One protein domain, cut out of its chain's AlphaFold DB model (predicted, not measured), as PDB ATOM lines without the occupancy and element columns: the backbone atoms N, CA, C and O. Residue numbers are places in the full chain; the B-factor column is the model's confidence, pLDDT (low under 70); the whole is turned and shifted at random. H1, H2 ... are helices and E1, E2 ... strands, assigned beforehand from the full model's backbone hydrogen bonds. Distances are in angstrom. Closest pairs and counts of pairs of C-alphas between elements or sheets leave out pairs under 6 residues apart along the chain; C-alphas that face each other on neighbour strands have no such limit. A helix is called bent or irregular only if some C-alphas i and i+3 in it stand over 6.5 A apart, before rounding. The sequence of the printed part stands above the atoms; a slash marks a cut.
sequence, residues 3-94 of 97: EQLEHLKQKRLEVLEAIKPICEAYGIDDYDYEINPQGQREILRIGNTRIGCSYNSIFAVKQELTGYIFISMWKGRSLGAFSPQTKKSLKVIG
ATOM      1  N   GLU A   3      31.680  83.197  84.707       79.06
ATOM      2  CA  GLU A   3      31.823  81.871  84.072       79.06
ATOM      3  C   GLU A   3      33.097  81.734  83.221       79.06
ATOM      4  O   GLU A   3      33.791  80.724  83.271       79.06
ATOM      5  N   GLN A   4      33.469  82.800  82.508       81.31
ATOM      6  CA  GLN A   4      34.702  82.830  81.719       81.31
ATOM      7  C   GLN A   4      35.956  82.747  82.595       81.31
ATOM      8  O   GLN A   4      36.928  82.108  82.206       81.31
ATOM      9  N   LEU A   5      35.949  83.383  83.770       83.12
ATOM     10  CA  LEU A   5      37.094  83.351  84.677       83.12
ATOM     11  C   LEU A   5      37.257  81.967  85.312       83.12
ATOM     12  O   LEU A   5      38.378  81.474  85.400       83.12
ATOM     13  N   GLU A   6      36.155  81.325  85.700       85.94
ATOM     14  CA  GLU A   6      36.177  79.951  86.213       85.94
ATOM     15  C   GLU A   6      36.645  78.954  85.146       85.94
ATOM     16  O   GLU A   6      37.524  78.137  85.415       85.94
ATOM     17  N   HIS A   7      36.174  79.091  83.902       86.88
ATOM     18  CA  HIS A   7      36.673  78.286  82.784       86.88
ATOM     19  C   HIS A   7      38.187  78.464  82.571       86.88
ATOM     20  O   HIS A   7      38.908  77.493  82.351       86.88
ATOM     21  N   LEU A   8      38.700  79.696  82.665       87.62
ATOM     22  CA  LEU A   8      40.137  79.957  82.543       87.62
ATOM     23  C   LEU A   8      40.934  79.326  83.692       87.62
ATOM     24  O   LEU A   8      41.987  78.742  83.442       87.62
ATOM     25  N   LYS A   9      40.440  79.391  84.937       89.88
ATOM     26  CA  LYS A   9      41.078  78.728  86.088       89.88
ATOM     27  C   LYS A   9      41.135  77.213  85.913       89.88
ATOM     28  O   LYS A   9      42.180  76.624  86.176       89.88
ATOM     29  N   GLN A  10      40.052  76.604  85.432       92.50
ATOM     30  CA  GLN A  10      40.024  75.171  85.145       92.50
ATOM     31  C   GLN A  10      41.051  74.810  84.070       92.50
ATOM     32  O   GLN A  10      41.888  73.936  84.278       92.50
ATOM     33  N   LYS A  11      41.070  75.565  82.967       91.62
ATOM     34  CA  LYS A  11      42.047  75.381  81.891       91.62
ATOM     35  C   LYS A  11      43.490  75.510  82.381       91.62
ATOM     36  O   LYS A  11      44.350  74.765  81.925       91.62
ATOM     37  N   ARG A  12      43.784  76.425  83.314       94.38
ATOM     38  CA  ARG A  12      45.119  76.530  83.930       94.38
ATOM     39  C   ARG A  12      45.531  75.227  84.610       94.38
ATOM     40  O   ARG A  12      46.664  74.802  84.405       94.38
ATOM     41  N   LEU A  13      44.647  74.613  85.396       95.56
ATOM     42  CA  LEU A  13      44.932  73.333  86.052       95.56
ATOM     43  C   LEU A  13      45.224  72.249  85.011       95.56
ATOM     44  O   LEU A  13      46.280  71.624  85.069       95.56
ATOM     45  N   GLU A  14      44.364  72.122  83.999       95.81
ATOM     46  CA  GLU A  14      44.538  71.139  82.926       95.81
ATOM     47  C   GLU A  14      45.841  71.353  82.145       95.81
ATOM     48  O   GLU A  14      46.543  70.399  81.816       95.81
ATOM     49  N   VAL A  15      46.198  72.608  81.855       96.00
ATOM     50  CA  VAL A  15      47.464  72.940  81.197       96.00
ATOM     51  C   VAL A  15      48.644  72.532  82.071       96.00
ATOM     52  O   VAL A  15      49.549  71.876  81.560       96.00
ATOM     53  N   LEU A  16      48.638  72.883  83.361       96.69
ATOM     54  CA  LEU A  16      49.724  72.556  84.288       96.69
ATOM     55  C   LEU A  16      49.916  71.042  84.422       96.69
ATOM     56  O   LEU A  16      51.047  70.569  84.323       96.69
ATOM     57  N   GLU A  17      48.833  70.275  84.565       97.12
ATOM     58  CA  GLU A  17      48.884  68.808  84.576       97.12
ATOM     59  C   GLU A  17      49.431  68.251  83.260       97.12
ATOM     60  O   GLU A  17      50.256  67.336  83.246       97.12
ATOM     61  N   ALA A  18      49.013  68.829  82.136       96.31
ATOM     62  CA  ALA A  18      49.380  68.345  80.820       96.31
ATOM     63  C   ALA A  18      50.838  68.651  80.436       96.31
ATOM     64  O   ALA A  18      51.421  67.887  79.657       96.31
ATOM     65  N   ILE A  19      51.419  69.750  80.932       95.75
ATOM     66  CA  ILE A  19      52.816  70.131  80.662       95.75
ATOM     67  C   ILE A  19      53.801  69.593  81.697       95.75
ATOM     68  O   ILE A  19      54.969  69.424  81.358       95.75
ATOM     69  N   LYS A  20      53.348  69.280  82.918       96.38
ATOM     70  CA  LYS A  20      54.183  68.740  84.000       96.38
ATOM     71  C   LYS A  20      55.143  67.625  83.556       96.38
ATOM     72  O   LYS A  20      56.343  67.814  83.741       96.38
ATOM     73  N   PRO A  21      54.699  66.528  82.904       97.00
ATOM     74  CA  PRO A  21      55.620  65.462  82.500       97.00
ATOM     75  C   PRO A  21      56.666  65.918  81.470       97.00
ATOM     76  O   PRO A  21      57.755  65.357  81.406       97.00
ATOM     77  N   ILE A  22      56.357  66.939  80.659       95.62
ATOM     78  CA  ILE A  22      57.319  67.527  79.720       95.62
ATOM     79  C   ILE A  22      58.351  68.334  80.510       95.62
ATOM     80  O   ILE A  22      59.543  68.127  80.331       95.62
ATOM     81  N   CYS A  23      57.915  69.224  81.403       94.88
ATOM     82  CA  CYS A  23      58.822  70.027  82.221       94.88
ATOM     83  C   CYS A  23      59.762  69.152  83.069       94.88
ATOM     84  O   CYS A  23      60.970  69.371  83.043       94.88
ATOM     85  N   GLU A  24      59.234  68.114  83.726       95.81
ATOM     86  CA  GLU A  24      60.020  67.159  84.522       95.81
ATOM     87  C   GLU A  24      61.074  66.431  83.675       95.81
ATOM     88  O   GLU A  24      62.233  66.338  84.075       95.81
ATOM     89  N   ALA A  25      60.714  65.977  82.468       95.69
ATOM     90  CA  ALA A  25      61.645  65.288  81.572       95.69
ATOM     91  C   ALA A  25      62.837  66.160  81.131       95.69
ATOM     92  O   ALA A  25      63.896  65.628  80.798       95.69
ATOM     93  N   TYR A  26      62.672  67.485  81.125       93.31
ATOM     94  CA  TYR A  26      63.711  68.444  80.746       93.31
ATOM     95  C   TYR A  26      64.320  69.197  81.941       93.31
ATOM     96  O   TYR A  26      65.119  70.106  81.721       93.31
ATOM     97  N   GLY A  27      63.976  68.831  83.183       94.19
ATOM     98  CA  GLY A  27      64.487  69.485  84.395       94.19
ATOM     99  C   GLY A  27      64.085  70.960  84.508       94.19
ATOM    100  O   GLY A  27      64.901  71.800  84.875       94.19
ATOM    101  N   ILE A  28      62.860  71.296  84.095       94.38
ATOM    102  CA  ILE A  28      62.305  72.649  84.177       94.38
ATOM    103  C   ILE A  28      61.430  72.736  85.428       94.38
ATOM    104  O   ILE A  28      60.299  72.256  85.423       94.38
ATOM    105  N   ASP A  29      61.936  73.398  86.466       93.50
ATOM    106  CA  ASP A  29      61.237  73.506  87.755       93.50
ATOM    107  C   ASP A  29      60.456  74.823  87.901       93.50
ATOM    108  O   ASP A  29      59.431  74.881  88.578       93.50
ATOM    109  N   ASP A  30      60.922  75.895  87.249       95.12
ATOM    110  CA  ASP A  30      60.310  77.224  87.328       95.12
ATOM    111  C   ASP A  30      59.401  77.501  86.123       95.12
ATOM    112  O   ASP A  30      59.819  78.084  85.115       95.12
ATOM    113  N   TYR A  31      58.140  77.082  86.224       95.50
ATOM    114  CA  TYR A  31      57.118  77.348  85.215       95.50
ATOM    115  C   TYR A  31      55.744  77.615  85.835       95.50
ATOM    116  O   TYR A  31      55.439  77.175  86.940       95.50
ATOM    117  N   ASP A  32      54.902  78.360  85.121       96.31
ATOM    118  CA  ASP A  32      53.504  78.585  85.494       96.31
ATOM    119  C   ASP A  32      52.644  78.903  84.261       96.31
ATOM    120  O   ASP A  32      53.160  79.266  83.201       96.31
ATOM    121  N   TYR A  33      51.325  78.798  84.403       95.00
ATOM    122  CA  TYR A  33      50.357  79.270  83.416       95.00
ATOM    123  C   TYR A  33      49.540  80.424  84.004       95.00
ATOM    124  O   TYR A  33      48.628  80.238  84.813       95.00
ATOM    125  N   GLU A  34      49.906  81.640  83.617       93.12
ATOM    126  CA  GLU A  34      49.361  82.884  84.147       93.12
ATOM    127  C   GLU A  34      48.101  83.296  83.378       93.12
ATOM    128  O   GLU A  34      48.075  83.291  82.146       93.12
ATOM    129  N   ILE A  35      47.062  83.707  84.111       90.00
ATOM    130  CA  ILE A  35      45.826  84.253  83.540       90.00
ATOM    131  C   ILE A  35      45.769  85.744  83.867       90.00
ATOM    132  O   ILE A  35      45.752  86.109  85.043       90.00
ATOM    133  N   ASN A  36      45.712  86.608  82.851       83.06
ATOM    134  CA  ASN A  36      45.612  88.056  83.043       83.06
ATOM    135  C   ASN A  36      44.251  88.594  82.556       83.06
ATOM    136  O   ASN A  36      43.957  88.536  81.364       83.06
ATOM    137  N   PRO A  37      43.417  89.177  83.432       70.81
ATOM    138  CA  PRO A  37      42.105  89.690  83.039       70.81
ATOM    139  C   PRO A  37      42.147  90.956  82.160       70.81
ATOM    140  O   PRO A  37      41.138  91.287  81.543       70.81
ATOM    141  N   GLN A  38      43.276  91.670  82.087       68.88
ATOM    142  CA  GLN A  38      43.379  93.009  81.485       68.88
ATOM    143  C   GLN A  38      44.187  93.058  80.168       68.88
ATOM    144  O   GLN A  38      44.298  94.125  79.569       68.88
ATOM    145  N   GLY A  39      44.747  91.936  79.695       65.81
ATOM    146  CA  GLY A  39      45.653  91.896  78.532       65.81
ATOM    147  C   GLY A  39      45.627  90.566  77.769       65.81
ATOM    148  O   GLY A  39      44.556  89.986  77.589       65.81
ATOM    149  N   GLN A  40      46.793  90.069  77.313       64.50
ATOM    150  CA  GLN A  40      46.909  88.673  76.856       64.50
ATOM    151  C   GLN A  40      46.411  87.768  77.982       64.50
ATOM    152  O   GLN A  40      47.026  87.701  79.044       64.50
ATOM    153  N   ARG A  41      45.262  87.127  77.752       81.38
ATOM    154  CA  ARG A  41      44.491  86.471  78.809       81.38
ATOM    155  C   ARG A  41      45.201  85.276  79.407       81.38
ATOM    156  O   ARG A  41      44.901  84.918  80.535       81.38
ATOM    157  N   GLU A  42      46.117  84.680  78.655       90.75
ATOM    158  CA  GLU A  42      46.795  83.449  79.024       90.75
ATOM    159  C   GLU A  42      48.252  83.488  78.559       90.75
ATOM    160  O   GLU A  42      48.523  83.749  77.378       90.75
ATOM    161  N   ILE A  43      49.175  83.236  79.486       93.00
ATOM    162  CA  ILE A  43      50.621  83.272  79.269       93.00
ATOM    163  C   ILE A  43      51.241  82.022  79.897       93.00
ATOM    164  O   ILE A  43      51.075  81.771  81.086       93.00
ATOM    165  N   LEU A  44      52.013  81.267  79.117       94.31
ATOM    166  CA  LEU A  44      52.908  80.240  79.643       94.31
ATOM    167  C   LEU A  44      54.231  80.903  80.055       94.31
ATOM    168  O   LEU A  44      54.954  81.442  79.209       94.31
ATOM    169  N   ARG A  45      54.545  80.883  81.353       94.69
ATOM    170  CA  ARG A  45      55.800  81.390  81.917       94.69
ATOM    171  C   ARG A  45      56.762  80.232  82.153       94.69
ATOM    172  O   ARG A  45      56.401  79.255  82.795       94.69
ATOM    173  N   ILE A  46      57.991  80.372  81.670       93.94
ATOM    174  CA  ILE A  46      59.098  79.436  81.901       93.94
ATOM    175  C   ILE A  46      60.325  80.266  82.280       93.94
ATOM    176  O   ILE A  46      60.903  80.955  81.429       93.94
ATOM    177  N   GLY A  47      60.696  80.274  83.560       91.19
ATOM    178  CA  GLY A  47      61.693  81.201  84.090       91.19
ATOM    179  C   GLY A  47      61.335  82.658  83.779       91.19
ATOM    180  O   GLY A  47      60.230  83.130  84.056       91.19
ATOM    181  N   ASN A  48      62.261  83.347  83.101       90.38
ATOM    182  CA  ASN A  48      62.094  84.722  82.605       90.38
ATOM    183  C   ASN A  48      61.392  84.815  81.237       90.38
ATOM    184  O   ASN A  48      61.225  85.907  80.689       90.38
ATOM    185  N   THR A  49      61.032  83.688  80.624       90.44
ATOM    186  CA  THR A  49      60.384  83.661  79.311       90.44
ATOM    187  C   THR A  49      58.875  83.619  79.460       90.44
ATOM    188  O   THR A  49      58.342  82.809  80.207       90.44
ATOM    189  N   ARG A  50      58.189  84.491  78.719       91.06
ATOM    190  CA  ARG A  50      56.729  84.556  78.643       91.06
ATOM    191  C   ARG A  50      56.290  84.254  77.217       91.06
ATOM    192  O   ARG A  50      56.788  84.888  76.288       91.06
ATOM    193  N   ILE A  51      55.393  83.288  77.062       89.81
ATOM    194  CA  ILE A  51      54.858  82.838  75.776       89.81
ATOM    195  C   ILE A  51      53.349  83.075  75.791       89.81
ATOM    196  O   ILE A  51      52.649  82.583  76.674       89.81
ATOM    197  N   GLY A  52      52.841  83.855  74.839       89.06
ATOM    198  CA  GLY A  52      51.409  84.129  74.741       89.06
ATOM    199  C   GLY A  52      50.646  82.883  74.294       89.06
ATOM    200  O   GLY A  52      50.959  82.307  73.258       89.06
ATOM    201  N   CYS A  53      49.638  82.472  75.061       89.44
ATOM    202  CA  CYS A  53      48.835  81.270  74.807       89.44
ATOM    203  C   CYS A  53      47.327  81.563  74.784       89.44
ATOM    204  O   CYS A  53      46.499  80.672  74.965       89.44
ATOM    205  N   SER A  54      46.950  82.825  74.579       85.62
ATOM    206  CA  SER A  54      45.543  83.236  74.583       85.62
ATOM    207  C   SER A  54      44.774  82.533  73.464       85.62
ATOM    208  O   SER A  54      45.205  82.574  72.317       85.62
ATOM    209  N   TYR A  55      43.632  81.924  73.800       83.25
ATOM    210  CA  TYR A  55      42.801  81.123  72.880       83.25
ATOM    211  C   TYR A  55      43.439  79.816  72.386       83.25
ATOM    212  O   TYR A  55      42.842  79.120  71.563       83.25
ATOM    213  N   ASN A  56      44.601  79.421  72.911       86.62
ATOM    214  CA  ASN A  56      45.219  78.155  72.531       86.62
ATOM    215  C   ASN A  56      44.476  76.970  73.148       86.62
ATOM    216  O   ASN A  56      44.031  77.022  74.295       86.62
ATOM    217  N   SER A  57      44.399  75.860  72.419       91.56
ATOM    218  CA  SER A  57      44.072  74.568  73.024       91.56
ATOM    219  C   SER A  57      45.237  74.074  73.892       91.56
ATOM    220  O   SER A  57      46.380  74.492  73.701       91.56
ATOM    221  N   ILE A  58      44.984  73.124  74.798       93.31
ATOM    222  CA  ILE A  58      46.046  72.472  75.592       93.31
ATOM    223  C   ILE A  58      47.132  71.886  74.668       93.31
ATOM    224  O   ILE A  58      48.324  71.989  74.949       93.31
ATOM    225  N   PHE A  59      46.733  71.320  73.525       92.38
ATOM    226  CA  PHE A  59      47.662  70.797  72.522       92.38
ATOM    227  C   PHE A  59      48.557  71.888  71.915       92.38
ATOM    228  O   PHE A  59      49.757  71.674  71.760       92.38
ATOM    229  N   ALA A  60      48.001  73.061  71.609       91.38
ATOM    230  CA  ALA A  60      48.789  74.192  71.130       91.38
ATOM    231  C   ALA A  60      49.771  74.686  72.208       91.38
ATOM    232  O   ALA A  60      50.937  74.905  71.898       91.38
ATOM    233  N   VAL A  61      49.367  74.742  73.483       93.81
ATOM    234  CA  VAL A  61      50.284  75.084  74.590       93.81
ATOM    235  C   VAL A  61      51.447  74.085  74.699       93.81
ATOM    236  O   VAL A  61      52.597  74.493  74.858       93.81
ATOM    237  N   LYS A  62      51.193  72.777  74.539       94.50
ATOM    238  CA  LYS A  62      52.262  71.760  74.495       94.50
ATOM    239  C   LYS A  62      53.234  71.978  73.337       94.50
ATOM    240  O   LYS A  62      54.437  71.783  73.515       94.50
ATOM    241  N   GLN A  63      52.734  72.361  72.163       91.56
ATOM    242  CA  GLN A  63      53.586  72.666  71.014       91.56
ATOM    243  C   GLN A  63      54.453  73.899  71.267       91.56
ATOM    244  O   GLN A  63      55.646  73.852  70.981       91.56
ATOM    245  N   GLU A  64      53.891  74.954  71.860       90.31
ATOM    246  CA  GLU A  64      54.644  76.153  72.246       90.31
ATOM    247  C   GLU A  64      55.769  75.821  73.240       90.31
ATOM    248  O   GLU A  64      56.924  76.192  73.021       90.31
ATOM    249  N   LEU A  65      55.467  75.040  74.287       93.81
ATOM    250  CA  LEU A  65      56.470  74.549  75.237       93.81
ATOM    251  C   LEU A  65      57.560  73.728  74.536       93.81
ATOM    252  O   LEU A  65      58.751  73.964  74.734       93.81
ATOM    253  N   THR A  66      57.166  72.784  73.682       91.31
ATOM    254  CA  THR A  66      58.109  71.932  72.943       91.31
ATOM    255  C   THR A  66      58.994  72.762  72.011       91.31
ATOM    256  O   THR A  66      60.202  72.535  71.937       91.31
ATOM    257  N   GLY A  67      58.423  73.765  71.340       88.56
ATOM    258  CA  GLY A  67      59.149  74.717  70.504       88.56
ATOM    259  C   GLY A  67      60.154  75.542  71.307       88.56
ATOM    260  O   GLY A  67      61.305  75.679  70.889       88.56
ATOM    261  N   TYR A  68      59.762  76.025  72.489       90.19
ATOM    262  CA  TYR A  68      60.663  76.715  73.410       90.19
ATOM    263  C   TYR A  68      61.836  75.829  73.847       90.19
ATOM    264  O   TYR A  68      62.988  76.263  73.770       90.19
ATOM    265  N   ILE A  69      61.565  74.593  74.274       91.44
ATOM    266  CA  ILE A  69      62.595  73.637  74.705       91.44
ATOM    267  C   ILE A  69      63.552  73.350  73.547       91.44
ATOM    268  O   ILE A  69      64.771  73.436  73.702       91.44
ATOM    269  N   PHE A  70      63.006  73.077  72.360       88.69
ATOM    270  CA  PHE A  70      63.795  72.838  71.161       88.69
ATOM    271  C   PHE A  70      64.729  74.016  70.861       88.69
ATOM    272  O   PHE A  70      65.935  73.830  70.726       88.69
ATOM    273  N   ILE A  71      64.207  75.243  70.814       84.25
ATOM    274  CA  ILE A  71      65.040  76.423  70.562       84.25
ATOM    275  C   ILE A  71      66.083  76.592  71.659       84.25
ATOM    276  O   ILE A  71      67.235  76.859  71.344       84.25
ATOM    277  N   SER A  72      65.715  76.410  72.925       85.31
ATOM    278  CA  SER A  72      66.633  76.579  74.054       85.31
ATOM    279  C   SER A  72      67.808  75.599  73.991       85.31
ATOM    280  O   SER A  72      68.946  76.010  74.201       85.31
ATOM    281  N   MET A  73      67.569  74.341  73.612       85.50
ATOM    282  CA  MET A  73      68.625  73.332  73.448       85.50
ATOM    283  C   MET A  73      69.475  73.530  72.185       85.50
ATOM    284  O   MET A  73      70.674  73.241  72.182       85.50
ATOM    285  N   TRP A  74      68.857  73.989  71.095       82.62
ATOM    286  CA  TRP A  74      69.495  74.089  69.777       82.62
ATOM    287  C   TRP A  74      70.002  75.493  69.438       82.62
ATOM    288  O   TRP A  74      70.605  75.697  68.381       82.62
ATOM    289  N   LYS A  75      69.816  76.468  70.331       77.38
ATOM    290  CA  LYS A  75      70.371  77.815  70.185       77.38
ATOM    291  C   LYS A  75      71.898  77.725  70.113       77.38
ATOM    292  O   LYS A  75      72.552  77.293  71.054       77.38
ATOM    293  N   GLY A  76      72.462  78.132  68.978       72.25
ATOM    294  CA  GLY A  76      73.909  78.085  68.730       72.25
ATOM    295  C   GLY A  76      74.430  76.757  68.172       72.25
ATOM    296  O   GLY A  76      75.624  76.644  67.916       72.25
ATOM    297  N   ARG A  77      73.560  75.769  67.928       79.31
ATOM    298  CA  ARG A  77      73.919  74.520  67.242       79.31
ATOM    299  C   ARG A  77      73.542  74.588  65.764       79.31
ATOM    300  O   ARG A  77      72.583  75.257  65.377       79.31
ATOM    301  N   SER A  78      74.288  73.872  64.926       76.25
ATOM    302  CA  SER A  78      73.894  73.679  63.530       76.25
ATOM    303  C   SER A  78      72.737  72.684  63.463       76.25
ATOM    304  O   SER A  78      72.860  71.562  63.945       76.25
ATOM    305  N   LEU A  79      71.632  73.079  62.825       77.62
ATOM    306  CA  LEU A  79      70.543  72.165  62.452       77.62
ATOM    307  C   LEU A  79      70.859  71.415  61.141       77.62
ATOM    308  O   LEU A  79      69.997  70.740  60.578       77.62
ATOM    309  N   GLY A  80      72.081  71.571  60.616       80.94
ATOM    310  CA  GLY A  80      72.532  70.951  59.375       80.94
ATOM    311  C   GLY A  80      71.610  71.285  58.203       80.94
ATOM    312  O   GLY A  80      71.145  72.423  58.064       80.94
ATOM    313  N   ALA A  81      71.311  70.264  57.398       80.56
ATOM    314  CA  ALA A  81      70.436  70.349  56.231       80.56
ATOM    315  C   ALA A  81      69.006  70.832  56.552       80.56
ATOM    316  O   ALA A  81      68.357  71.425  55.694       80.56
ATOM    317  N   PHE A  82      68.529  70.653  57.789       76.88
ATOM    318  CA  PHE A  82      67.171  71.034  58.194       76.88
ATOM    319  C   PHE A  82      67.043  72.506  58.607       76.88
ATOM    320  O   PHE A  82      65.932  73.020  58.750       76.88
ATOM    321  N   SER A  83      68.163  73.230  58.733       75.06
ATOM    322  CA  SER A  83      68.181  74.637  59.159       75.06
ATOM    323  C   SER A  83      67.167  75.536  58.435       75.06
ATOM    324  O   SER A  83      66.485  76.303  59.121       75.06
ATOM    325  N   PRO A  84      67.025  75.500  57.092       77.44
ATOM    326  CA  PRO A  84      66.119  76.412  56.390       77.44
ATOM    327  C   PRO A  84      64.648  76.145  56.725       77.44
ATOM    328  O   PRO A  84      63.877  77.078  56.952       77.44
ATOM    329  N   GLN A  85      64.271  74.869  56.794       77.12
ATOM    330  CA  GLN A  85      62.900  74.421  57.031       77.12
ATOM    331  C   GLN A  85      62.498  74.684  58.482       77.12
ATOM    332  O   GLN A  85      61.479  75.325  58.733       77.12
ATOM    333  N   THR A  86      63.349  74.300  59.437       73.00
ATOM    334  CA  THR A  86      63.101  74.521  60.863       73.00
ATOM    335  C   THR A  86      63.002  76.011  61.182       73.00
ATOM    336  O   THR A  86      62.050  76.436  61.830       73.00
ATOM    337  N   LYS A  87      63.908  76.851  60.657       72.06
ATOM    338  CA  LYS A  87      63.840  78.313  60.857       72.06
ATOM    339  C   LYS A  87      62.578  78.936  60.255       72.06
ATOM    340  O   LYS A  87      62.082  79.925  60.795       72.06
ATOM    341  N   LYS A  88      62.058  78.391  59.148       75.06
ATOM    342  CA  LYS A  88      60.801  78.846  58.539       75.06
ATOM    343  C   LYS A  88      59.608  78.514  59.435       75.06
ATOM    344  O   LYS A  88      58.826  79.416  59.716       75.06
ATOM    345  N   SER A  89      59.514  77.286  59.942       69.00
ATOM    346  CA  SER A  89      58.445  76.885  60.867       69.00
ATOM    347  C   SER A  89      58.489  77.677  62.174       69.00
ATOM    348  O   SER A  89      57.460  78.178  62.615       69.00
ATOM    349  N   LEU A  90      59.686  77.910  62.727       66.31
ATOM    350  CA  LEU A  90      59.879  78.749  63.917       66.31
ATOM    351  C   LEU A  90      59.438  80.211  63.706       66.31
ATOM    352  O   LEU A  90      58.964  80.860  64.635       66.31
ATOM    353  N   LYS A  91      59.574  80.742  62.483       63.25
ATOM    354  CA  LYS A  91      59.105  82.093  62.131       63.25
ATOM    355  C   LYS A  91      57.575  82.177  62.088       63.25
ATOM    356  O   LYS A  91      57.032  83.224  62.417       63.25
ATOM    357  N   VAL A  92      56.897  81.104  61.677       59.22
ATOM    358  CA  VAL A  92      55.425  81.043  61.603       59.22
ATOM    359  C   VAL A  92      54.799  81.018  62.999       59.22
ATOM    360  O   VAL A  92      53.793  81.681  63.216       59.22
ATOM    361  N   ILE A  93      55.430  80.334  63.955       56.25
ATOM    362  CA  ILE A  93      54.964  80.237  65.351       56.25
ATOM    363  C   ILE A  93      55.403  81.423  66.237       56.25
ATOM    364  O   ILE A  93      55.280  81.374  67.450       56.25
ATOM    365  N   GLY A  94      55.961  82.497  65.664       52.19
ATOM    366  CA  GLY A  94      56.300  83.716  66.418       52.19
ATOM    367  C   GLY A  94      57.505  83.615  67.370       52.19
ATOM    368  O   GLY A  94      57.838  84.593  68.031       52.19
TER     369      GLY A  94
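Overview. This is residues 3 to 94 of the 97 residues of an uncharacterized protein of Halolactibacillus miurensis (UniProt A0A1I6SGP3). A small three-stranded sheet has two helices, H1 and H2, over one face, its other face bare of named helices; after H2 the chain turns and H3 folds back toward H2, on the side of H2 away from the sheet, with residues 72 to 78 and 80 to 86 sticking out at one end. The printed part has 92 residues, with three named helices and three named strands in the order H1 E1 E2 E3 H2 H3, class mixed. The sheet, order E1 E2 E3, is antiparallel. The whole is elongated, 49 by 27 by 22 A, yet only just compact, close to loose, with a radius of gyration of the C-alphas of 14.4 A.

Along the chain. Find C-alpha 3 at (31.823, 81.871, 84.072); from there H1, residues 3 to 25, runs 34.2 A, with a kink of 35 degrees near residue 19. It is irregular: C-alphas 18 and 21 are 7.1 A apart. Next come E1, residues 31 to 35, E2, residues 42 to 46, and E3, residues 49 to 52. H2, residues 58 to 74, runs 24.2 A from C-alpha 58 at (46.046, 72.472, 75.592). H3, residues 80 to 92, runs 20.0 A to C-alpha 92 at (55.425, 81.043, 61.603), irregular with C-alphas 81 and 84 7.4 A apart.

Arrangement. Look first at the meander E1 E2 E3, each strand the antiparallel neighbour of the one before: N 34 and O 43 are 2.8 A apart, N 44 and O 51 2.8 A. H1 and H2 on the same face make two layers, helices on one face of a sheet. H1 lies over E1, height 8.1 A, closest C-alphas Arg 12 and Tyr 33, 5.9 A. H2 touches H1, closest C-alphas Val 15 and Ile 58, 5.8 A. H3 is close to H2 but not clearly touching, closest C-alphas Gly 67 and Leu 90, 7.8 A. Every O i to N i+4 pair is within hydrogen-bond range in H2, 17 of 19 in H1 and 7 of 9 in H3.

Size, cuts and confidence. The C-alphas of Glu 3 and Ala 81 are the two farthest apart, 49.0 A. The printed part has no cut and no long link. Residues 38 to 40 and 89 to 94 have pLDDT under 70.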